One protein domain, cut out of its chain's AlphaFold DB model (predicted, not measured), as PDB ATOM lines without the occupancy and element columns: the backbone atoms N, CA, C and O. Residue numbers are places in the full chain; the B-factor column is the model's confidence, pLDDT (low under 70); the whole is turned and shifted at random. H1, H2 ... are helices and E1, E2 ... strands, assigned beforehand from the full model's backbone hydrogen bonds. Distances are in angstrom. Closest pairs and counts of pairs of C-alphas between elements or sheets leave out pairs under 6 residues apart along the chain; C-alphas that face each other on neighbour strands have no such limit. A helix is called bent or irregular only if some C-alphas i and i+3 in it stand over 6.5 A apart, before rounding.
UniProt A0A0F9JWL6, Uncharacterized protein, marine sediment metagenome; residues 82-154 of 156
ATOM      1  N   TRP A  82      92.215 115.447   1.826       96.56
ATOM      2  CA  TRP A  82      93.032 116.659   1.849       96.56
ATOM      3  C   TRP A  82      93.258 117.123   3.277       96.56
ATOM      4  O   TRP A  82      92.317 117.158   4.060       96.56
ATOM      5  N   MET A  83      94.481 117.520   3.608       95.75
ATOM      6  CA  MET A  83      94.777 118.299   4.804       95.75
ATOM      7  C   MET A  83      94.850 119.769   4.412       95.75
ATOM      8  O   MET A  83      95.570 120.142   3.488       95.75
ATOM      9  N   VAL A  84      94.112 120.605   5.129       96.69
ATOM     10  CA  VAL A  84      94.065 122.048   4.912       96.69
ATOM     11  C   VAL A  84      94.663 122.745   6.117       96.69
ATOM     12  O   VAL A  84      94.346 122.402   7.260       96.69
ATOM     13  N   SER A  85      95.495 123.749   5.865       95.38
ATOM     14  CA  SER A  85      95.960 124.691   6.879       95.38
ATOM     15  C   SER A  85      95.610 126.111   6.457       95.38
ATOM     16  O   SER A  85      95.838 126.488   5.310       95.38
ATOM     17  N   GLY A  86      95.025 126.870   7.378       94.81
ATOM     18  CA  GLY A  86      94.555 128.236   7.167       94.81
ATOM     19  C   GLY A  86      93.481 128.583   8.194       94.81
ATOM     20  O   GLY A  86      92.820 127.691   8.731       94.81
ATOM     21  N   TYR A  87      93.340 129.866   8.523       95.94
ATOM     22  CA  TYR A  87      92.430 130.302   9.579       95.94
ATOM     23  C   TYR A  87      91.038 130.599   9.037       95.94
ATOM     24  O   TYR A  87      90.847 131.530   8.260       95.94
ATOM     25  N   VAL A  88      90.052 129.849   9.521       96.94
ATOM     26  CA  VAL A  88      88.633 130.119   9.281       96.94
ATOM     27  C   VAL A  88      88.013 130.680  10.564       96.94
ATOM     28  O   VAL A  88      88.154 130.048  11.617       96.94
ATOM     29  N   PRO A  89      87.327 131.836  10.516       97.50
ATOM     30  CA  PRO A  89      86.524 132.347  11.627       97.50
ATOM     31  C   PRO A  89      85.520 131.319  12.160       97.50
ATOM     32  O   PRO A  89      84.940 130.545  11.400       97.50
ATOM     33  N   LEU A  90      85.331 131.284  13.482       97.50
ATOM     34  CA  LEU A  90      84.508 130.260  14.131       97.50
ATOM     35  C   LEU A  90      83.060 130.227  13.622       97.50
ATOM     36  O   LEU A  90      82.513 129.144  13.449       97.50
ATOM     37  N   ASP A  91      82.442 131.381  13.401       97.31
ATOM     38  CA  ASP A  91      81.080 131.494  12.870       97.31
ATOM     39  C   ASP A  91      80.946 130.824  11.496       97.31
ATOM     40  O   ASP A  91      80.044 130.014  11.288       97.31
ATOM     41  N   ILE A  92      81.907 131.060  10.603       97.44
ATOM     42  CA  ILE A  92      81.958 130.432   9.276       97.44
ATOM     43  C   ILE A  92      82.267 128.930   9.389       97.44
ATOM     44  O   ILE A  92      81.701 128.111   8.663       97.44
ATOM     45  N   ALA A  93      83.138 128.529  10.319       96.62
ATOM     46  CA  ALA A  93      83.418 127.116  10.574       96.62
ATOM     47  C   ALA A  93      82.168 126.365  11.067       96.62
ATOM     48  O   ALA A  93      81.938 125.226  10.658       96.62
ATOM     49  N   VAL A  94      81.357 127.001  11.917       96.62
ATOM     50  CA  VAL A  94      80.071 126.463  12.385       96.62
ATOM     51  C   VAL A  94      79.072 126.370  11.234       96.62
ATOM     52  O   VAL A  94      78.489 125.305  11.058       96.62
ATOM     53  N   GLU A  95      78.949 127.398  10.388       95.31
ATOM     54  CA  GLU A  95      78.112 127.341   9.175       95.31
ATOM     55  C   GLU A  95      78.487 126.148   8.280       95.31
ATOM     56  O   GLU A  95      77.619 125.402   7.817       95.31
ATOM     57  N   MET A  96      79.788 125.924   8.054       94.50
ATOM     58  CA  MET A  96      80.254 124.765   7.287       94.50
ATOM     59  C   MET A  96      79.860 123.444   7.949       94.50
ATOM     60  O   MET A  96      79.396 122.537   7.261       94.50
ATOM     61  N   TYR A  97      80.011 123.339   9.269       93.88
ATOM     62  CA  TYR A  97      79.664 122.141  10.032       93.88
ATOM     63  C   TYR A  97      78.154 121.858  10.073       93.88
ATOM     64  O   TYR A  97      77.745 120.702  10.159       93.88
ATOM     65  N   GLU A  98      77.305 122.882  10.020       93.25
ATOM     66  CA  GLU A  98      75.847 122.717  10.015       93.25
ATOM     67  C   GLU A  98      75.309 122.224   8.665       93.25
ATOM     68  O   GLU A  98      74.251 121.590   8.607       93.25
ATOM     69  N   ASN A  99      76.053 122.440   7.577       91.25
ATOM     70  CA  ASN A  99      75.710 121.893   6.273       91.25
ATOM     71  C   ASN A  99      75.861 120.354   6.263       91.25
ATOM     72  O   ASN A  99      76.908 119.849   6.669       91.25
ATOM     73  N   PRO A 100      74.883 119.581   5.747       88.38
ATOM     74  CA  PRO A 100      74.967 118.119   5.700       88.38
ATOM     75  C   PRO A 100      76.220 117.555   5.015       88.38
ATOM     76  O   PRO A 100      76.703 116.504   5.439       88.38
ATOM     77  N   ASN A 101      76.733 118.236   3.986       81.31
ATOM     78  CA  ASN A 101      77.961 117.846   3.291       81.31
ATOM     79  C   ASN A 101      79.183 118.205   4.144       81.31
ATOM     80  O   ASN A 101      80.037 117.359   4.390       81.31
ATOM     81  N   GLY A 102      79.227 119.426   4.683       82.62
ATOM     82  CA  GLY A 102      80.339 119.864   5.525       82.62
ATOM     83  C   GLY A 102      80.473 119.054   6.816       82.62
ATOM     84  O   GLY A 102      81.576 118.646   7.164       82.62
ATOM     85  N   LYS A 103      79.362 118.698   7.468       86.19
ATOM     86  CA  LYS A 103      79.355 117.860   8.679       86.19
ATOM     87  C   LYS A 103      79.981 116.481   8.484       86.19
ATOM     88  O   LYS A 103      80.492 115.896   9.435       86.19
ATOM     89  N   LYS A 104      79.837 115.913   7.287       87.44
ATOM     90  CA  LYS A 104      80.319 114.564   6.973       87.44
ATOM     91  C   LYS A 104      81.739 114.592   6.435       87.44
ATOM     92  O   LYS A 104      82.528 113.727   6.801       87.44
ATOM     93  N   ASP A 105      82.042 115.595   5.619       92.12
ATOM     94  CA  ASP A 105      83.214 115.561   4.754       92.12
ATOM     95  C   ASP A 105      84.296 116.568   5.155       92.12
ATOM     96  O   ASP A 105      85.414 116.436   4.673       92.12
ATOM     97  N   ILE A 106      84.007 117.553   6.018       94.12
ATOM     98  CA  ILE A 106      84.943 118.609   6.445       94.12
ATOM     99  C   ILE A 106      85.176 118.496   7.956       94.12
ATOM    100  O   ILE A 106      84.424 119.017   8.780       94.12
ATOM    101  N   ARG A 107      86.259 117.819   8.336       94.31
ATOM    102  CA  ARG A 107      86.572 117.486   9.732       94.31
ATOM    103  C   ARG A 107      87.588 118.454  10.320       94.31
ATOM    104  O   ARG A 107      88.694 118.588   9.800       94.31
ATOM    105  N   VAL A 108      87.265 119.071  11.454       92.50
ATOM    106  CA  VAL A 108      88.212 119.938  12.171       92.50
ATOM    107  C   VAL A 108      89.423 119.139  12.662       92.50
ATOM    108  O   VAL A 108      89.277 118.072  13.266       92.50
ATOM    109  N   ALA A 109      90.624 119.632  12.345       86.62
ATOM    110  CA  ALA A 109      91.925 119.044  12.684       86.62
ATOM    111  C   ALA A 109      92.076 117.533  12.433       86.62
ATOM    112  O   ALA A 109      92.839 116.858  13.124       86.62
ATOM    113  N   GLY A 110      91.323 116.985  11.478       79.75
ATOM    114  CA  GLY A 110      91.367 115.558  11.171       79.75
ATOM    115  C   GLY A 110      90.753 114.639  12.212       79.75
ATOM    116  O   GLY A 110      90.919 113.421  12.122       79.75
ATOM    117  N   HIS A 111      90.018 115.180  13.180       78.62
ATOM    118  CA  HIS A 111      89.413 114.380  14.231       78.62
ATOM    119  C   HIS A 111      88.302 113.487  13.654       78.62
ATOM    120  O   HIS A 111      87.298 113.976  13.140       78.62
ATOM    121  N   CYS A 112      88.453 112.161  13.745       79.44
ATOM    122  CA  CYS A 112      87.518 111.195  13.143       79.44
ATOM    123  C   CYS A 112      86.087 111.290  13.690       79.44
ATOM    124  O   CYS A 112      85.145 110.983  12.973       79.44
ATOM    125  N   ALA A 113      85.909 111.749  14.934       82.81
ATOM    126  CA  ALA A 113      84.571 111.984  15.490       82.81
ATOM    127  C   ALA A 113      83.882 113.253  14.952       82.81
ATOM    128  O   ALA A 113      82.747 113.507  15.337       82.81
ATOM    129  N   CYS A 114      84.576 114.050  14.123       83.94
ATOM    130  CA  CYS A 114      84.105 115.322  13.576       83.94
ATOM    131  C   CYS A 114      83.406 116.192  14.642       83.94
ATOM    132  O   CYS A 114      82.199 116.422  14.553       83.94
ATOM    133  N   PRO A 115      84.124 116.609  15.705       90.50
ATOM    134  CA  PRO A 115      83.526 117.372  16.789       90.50
ATOM    135  C   PRO A 115      83.060 118.740  16.287       90.50
ATOM    136  O   PRO A 115      83.490 119.226  15.237       90.50
ATOM    137  N   HIS A 116      82.189 119.376  17.065       93.88
ATOM    138  CA  HIS A 116      81.706 120.707  16.739       93.88
ATOM    139  C   HIS A 116      82.883 121.713  16.719       93.88
ATOM    140  O   HIS A 116      83.709 121.692  17.636       93.88
ATOM    141  N   PRO A 117      82.977 122.640  15.742       94.75
ATOM    142  CA  PRO A 117      84.110 123.569  15.618       94.75
ATOM    143  C   PRO A 117      84.398 124.402  16.872       94.75
ATOM    144  O   PRO A 117      85.548 124.718  17.170       94.75
ATOM    145  N   ALA A 118      83.360 124.726  17.648       94.38
ATOM    146  CA  ALA A 118      83.502 125.468  18.901       94.38
ATOM    147  C   ALA A 118      84.326 124.734  19.972       94.38
ATOM    148  O   ALA A 118      84.876 125.408  20.847       94.38
ATOM    149  N   ASP A 119      84.433 123.406  19.897       93.56
ATOM    150  CA  ASP A 119      85.242 122.588  20.806       93.56
ATOM    151  C   ASP A 119      86.716 122.541  20.376       93.56
ATOM    152  O   ASP A 119      87.575 122.131  21.152       93.56
ATOM    153  N   TRP A 120      87.017 122.989  19.152       92.38
ATOM    154  CA  TRP A 120      88.353 122.940  18.551       92.38
ATOM    155  C   TRP A 120      88.914 124.314  18.158       92.38
ATOM    156  O   TRP A 120      89.929 124.424  17.467       92.38
ATOM    157  N   LYS A 121      88.245 125.384  18.589       94.12
ATOM    158  CA  LYS A 121      88.651 126.758  18.303       94.12
ATOM    159  C   LYS A 121      89.945 127.134  19.022       94.12
ATOM    160  O   LYS A 121      90.177 126.764  20.172       94.12
ATOM    161  N   VAL A 122      90.744 127.958  18.360       94.25
ATOM    162  CA  VAL A 122      91.921 128.623  18.922       94.25
ATOM    163  C   VAL A 122      91.786 130.132  18.758       94.25
ATOM    164  O   VAL A 122      91.015 130.612  17.928       94.25
ATOM    165  N   LYS A 123      92.556 130.899  19.530       96.12
ATOM    166  CA  LYS A 123      92.629 132.354  19.372       96.12
ATOM    167  C   LYS A 123      93.618 132.714  18.266       96.12
ATOM    168  O   LYS A 123      94.785 132.318  18.319       96.12
ATOM    169  N   HIS A 124      93.173 133.494  17.287       93.81
ATOM    170  CA  HIS A 124      94.049 134.065  16.275       93.81
ATOM    171  C   HIS A 124      95.050 135.016  16.940       93.81
ATOM    172  O   HIS A 124      94.660 135.931  17.667       93.81
ATOM    173  N   LYS A 125      96.348 134.825  16.681       89.62
ATOM    174  CA  LYS A 125      97.427 135.493  17.433       89.62
ATOM    175  C   LYS A 125      97.427 137.020  17.311       89.62
ATOM    176  O   LYS A 125      97.914 137.690  18.212       89.62
ATOM    177  N   VAL A 126      96.910 137.551  16.201       89.50
ATOM    178  CA  VAL A 126      96.922 138.994  15.903       89.50
ATOM    179  C   VAL A 126      95.643 139.685  16.385       89.50
ATOM    180  O   VAL A 126      95.700 140.553  17.244       89.50
ATOM    181  N   CYS A 127      94.479 139.302  15.855       91.38
ATOM    182  CA  CYS A 127      93.198 139.942  16.165       91.38
ATOM    183  C   CYS A 127      92.443 139.348  17.370       91.38
ATOM    184  O   CYS A 127      91.430 139.906  17.775       91.38
ATOM    185  N   GLY A 128      92.880 138.214  17.932       93.50
ATOM    186  CA  GLY A 128      92.221 137.572  19.078       93.50
ATOM    187  C   GLY A 128      90.881 136.886  18.770       93.50
ATOM    188  O   GLY A 128      90.211 136.416  19.692       93.50
ATOM    189  N   MET A 129      90.478 136.809  17.499       95.19
ATOM    190  CA  MET A 129      89.251 136.121  17.085       95.19
ATOM    191  C   MET A 129      89.347 134.610  17.302       95.19
ATOM    192  O   MET A 129      90.429 134.032  17.203       95.19
ATOM    193  N   ASP A 130      88.210 133.971  17.570       98.00
ATOM    194  CA  ASP A 130      88.129 132.512  17.561       98.00
ATOM    195  C   ASP A 130      88.149 131.996  16.124       98.00
ATOM    196  O   ASP A 130      87.357 132.427  15.284       98.00
ATOM    197  N   VAL A 131      89.067 131.074  15.855       97.25
ATOM    198  CA  VAL A 131      89.305 130.497  14.531       97.25
ATOM    199  C   VAL A 131      89.568 128.999  14.633       97.25
ATOM    200  O   VAL A 131      89.981 128.496  15.679       97.25
ATOM    201  N   VAL A 132      89.397 128.288  13.526       96.62
ATOM    202  CA  VAL A 132      89.888 126.919  13.338       96.62
ATOM    203  C   VAL A 132      90.991 126.960  12.283       96.62
ATOM    204  O   VAL A 132      90.830 127.585  11.239       96.62
ATOM    205  N   GLY A 133      92.145 126.360  12.591       95.06
ATOM    206  CA  GLY A 133      93.364 126.493  11.780       95.06
ATOM    207  C   GLY A 133      93.684 125.310  10.865       95.06
ATOM    208  O   GLY A 133      94.624 125.393  10.071       95.06
ATOM    209  N   SER A 134      92.969 124.191  11.007       95.69
ATOM    210  CA  SER A 134      93.221 122.989  10.216       95.69
ATOM    211  C   SER A 134      91.976 122.141   9.997       95.69
ATOM    212  O   SER A 134      91.104 122.042  10.866       95.69
ATOM    213  N   TYR A 135      91.926 121.497   8.832       96.56
ATOM    214  CA  TYR A 135      90.818 120.645   8.406       96.56
ATOM    215  C   TYR A 135      91.325 119.421   7.657       96.56
ATOM    216  O   TYR A 135      92.356 119.489   6.992       96.56
ATOM    217  N   HIS A 136      90.596 118.313   7.748       95.94
ATOM    218  CA  HIS A 136      90.723 117.195   6.822       95.94
ATOM    219  C   HIS A 136      89.444 117.098   5.998       95.94
ATOM    220  O   HIS A 136      88.355 117.181   6.567       95.94
ATOM    221  N   ILE A 137      89.581 116.936   4.686       96.50
ATOM    222  CA  ILE A 137      88.457 116.920   3.756       96.50
ATOM    223  C   ILE A 137      88.444 115.613   2.972       96.50
ATOM    224  O   ILE A 137      89.384 115.331   2.230       96.50
ATOM    225  N   ASP A 138      87.386 114.824   3.137       95.06
ATOM    226  CA  ASP A 138      87.363 113.421   2.704       95.06
ATOM    227  C   ASP A 138      86.776 113.216   1.289       95.06
ATOM    228  O   ASP A 138      86.962 112.157   0.677       95.06
ATOM    229  N   THR A 139      86.075 114.214   0.740       95.69
ATOM    230  CA  THR A 139      85.369 114.127  -0.552       95.69
ATOM    231  C   THR A 139      85.643 115.335  -1.453       95.69
ATOM    232  O   THR A 139      86.067 116.396  -0.994       95.69
ATOM    233  N   GLN A 140      85.389 115.184  -2.761       96.62
ATOM    234  CA  GLN A 140      85.509 116.304  -3.709       96.62
ATOM    235  C   GLN A 140      84.408 117.332  -3.477       96.62
ATOM    236  O   GLN A 140      84.654 118.530  -3.559       96.62
ATOM    237  N   GLU A 141      83.207 116.874  -3.147       96.00
ATOM    238  CA  GLU A 141      82.072 117.713  -2.796       96.00
ATOM    239  C   GLU A 141      82.382 118.560  -1.556       96.00
ATOM    240  O   GLU A 141      82.116 119.761  -1.557       96.00
ATOM    241  N   GLY A 142      83.009 117.965  -0.536       96.06
ATOM    242  CA  GLY A 142      83.494 118.672   0.645       96.06
ATOM    243  C   GLY A 142      84.577 119.699   0.311       96.06
ATOM    244  O   GLY A 142      84.527 120.817   0.819       96.06
ATOM    245  N   LEU A 143      85.519 119.364  -0.578       97.31
ATOM    246  CA  LEU A 143      86.589 120.282  -0.988       97.31
ATOM    247  C   LEU A 143      86.028 121.485  -1.746       97.31
ATOM    248  O   LEU A 143      86.356 122.627  -1.421       97.31
ATOM    249  N   ASN A 144      85.135 121.233  -2.700       97.12
ATOM    250  CA  ASN A 144      84.447 122.277  -3.448       97.12
ATOM    251  C   ASN A 144      83.639 123.167  -2.499       97.12
ATOM    252  O   ASN A 144      83.802 124.386  -2.515       97.12
ATOM    253  N   TYR A 145      82.837 122.566  -1.615       96.88
ATOM    254  CA  TYR A 145      82.014 123.306  -0.663       96.88
ATOM    255  C   TYR A 145      82.851 124.153   0.304       96.88
ATOM    256  O   TYR A 145      82.478 125.289   0.618       96.88
ATOM    257  N   PHE A 146      83.999 123.637   0.752       97.06
ATOM    258  CA  PHE A 146      84.941 124.383   1.580       97.06
ATOM    259  C   PHE A 146      85.433 125.635   0.843       97.06
ATOM    260  O   PHE A 146      85.269 126.747   1.343       97.06
ATOM    261  N   VAL A 147      85.952 125.480  -0.379       97.25
ATOM    262  CA  VAL A 147      86.470 126.601  -1.183       97.25
ATOM    263  C   VAL A 147      85.380 127.612  -1.534       97.25
ATOM    264  O   VAL A 147      85.599 128.819  -1.417       97.25
ATOM    265  N   GLU A 148      84.193 127.151  -1.925       96.81
ATOM    266  CA  GLU A 148      83.041 128.016  -2.190       96.81
ATOM    267  C   GLU A 148      82.646 128.827  -0.957       96.81
ATOM    268  O   GLU A 148      82.313 130.007  -1.071       96.81
ATOM    269  N   THR A 149      82.708 128.217   0.226       97.00
ATOM    270  CA  THR A 149      82.406 128.893   1.487       97.00
ATOM    271  C   THR A 149      83.446 129.965   1.808       97.00
ATOM    272  O   THR A 149      83.064 131.086   2.144       97.00
ATOM    273  N   LEU A 150      84.739 129.686   1.605       96.94
ATOM    274  CA  LEU A 150      85.792 130.698   1.756       96.94
ATOM    275  C   LEU A 150      85.584 131.892   0.809       96.94
ATOM    276  O   LEU A 150      85.629 133.041   1.251       96.94
ATOM    277  N   LYS A 151      85.297 131.624  -0.473       96.25
ATOM    278  CA  LYS A 151      85.041 132.657  -1.495       96.25
ATOM    279  C   LYS A 151      83.788 133.477  -1.170       96.25
ATOM    280  O   LYS A 151      83.813 134.705  -1.231       96.25
ATOM    281  N   ARG A 152      82.693 132.818  -0.773       97.06
ATOM    282  CA  ARG A 152      81.417 133.465  -0.404       97.06
ATOM    283  C   ARG A 152      81.592 134.474   0.731       97.06
ATOM    284  O   ARG A 152      80.998 135.550   0.683       97.06
ATOM    285  N   HIS A 153      82.428 134.142   1.712       96.62
ATOM    286  CA  HIS A 153      82.729 135.000   2.861       96.62
ATOM    287  C   HIS A 153      83.933 135.927   2.652       96.62
ATOM    288  O   HIS A 153      84.328 136.621   3.586       96.62
ATOM    289  N   LYS A 154      84.487 135.989   1.431       94.94
ATOM    290  CA  LYS A 154      85.623 136.855   1.069       94.94
ATOM    291  C   LYS A 154      86.851 136.635   1.957       94.94
ATOM    292  O   LYS A 154      87.541 137.584   2.322       94.94
TER     293      LYS A 154
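AT A GLANCE: This is residues 82 to 154 of the 156 residues of an uncharacterized protein of marine sediment metagenome (UniProt A0A0F9JWL6). A small antiparallel sheet of three strands, two of them sharply bent, has two helices, H1 and H3, packed over one face, in two layers. The short helix H2 sits at the E2 edge and touches both, and a long loop, residues 109 to 129, joins E2 to E3. The printed part has 73 residues, with three named helices and three named strands in the order E1 H1 H2 E2 E3 H3; the sheet's order is E1, E3, E2. The class is mixed, helices and strands. The whole is compact, with a radius of gyration of the C-alphas of 11.1 A and spans of 32 by 27 by 20 A.

HOW THE PARTS SIT: Start at E1, residues 82 to 89, an edge strand that bends by 67 degrees at residue 86. Beside it runs the inner strand E3, residues 130 to 137, antiparallel at 161 degrees; look for N 84 and O 135, 2.8 A apart, within hydrogen-bond range. On the other side of E3 is E2, residues 106 to 108, antiparallel at 130 degrees, with N 107 and O 136 within range at 2.8 A; E2 and E3 form a hairpin. H1, residues 90 to 98, is on the sheet at a height of 8.1 A, over E3 and E2, slantwise at 46 degrees to E2 on the local plane. H2, residues 100 to 105, only grazes the sheet, with residues 102 to 105. E1, H1, H2 and E2 make a split strand-helix-strand unit, two strands running the same way with E3 between them, and its crossover is right-handed. H3, residues 140 to 152, is on the same face as H1 at a height of 10.1 A, along E3 at 15 degrees on the local plane. H3 touches H2 with residues 141 to 146 alone, closest at the C-alphas of Asp 105 and Gly 142, 5.2 A. H1 and H3 only just touch, with 3 pairs of C-alphas within 8 A, the closest those of Met 96 and Phe 146, 7.4 A. In H1 and H3 every O i to N i+4 pair is within hydrogen-bond range; in H2, 1 of 2.

IN THESE COORDINATES: Find C-alpha 82 at (93.032, 116.659, 1.849), where E1 begins its 19.6 A. H1 follows for 12.2 A, then H2 and E2. E3 starts at C-alpha 130, (88.129, 132.512, 17.561), and runs 20.8 A, with a bend of 52 degrees at residue 134. H3 covers 17.9 A to C-alpha 152 at (81.417, 133.465, -0.404).

THE WHOLE: The C-alphas farthest apart, Val 126 and Gln 140, are 32.1 A apart. The link E2 to E3 is long, 21 residues, and its residues 122 to 123 pair antiparallel with 130 to 131 of E3. The printed part has no cut, and no printed residue is under 70 in pLDDT.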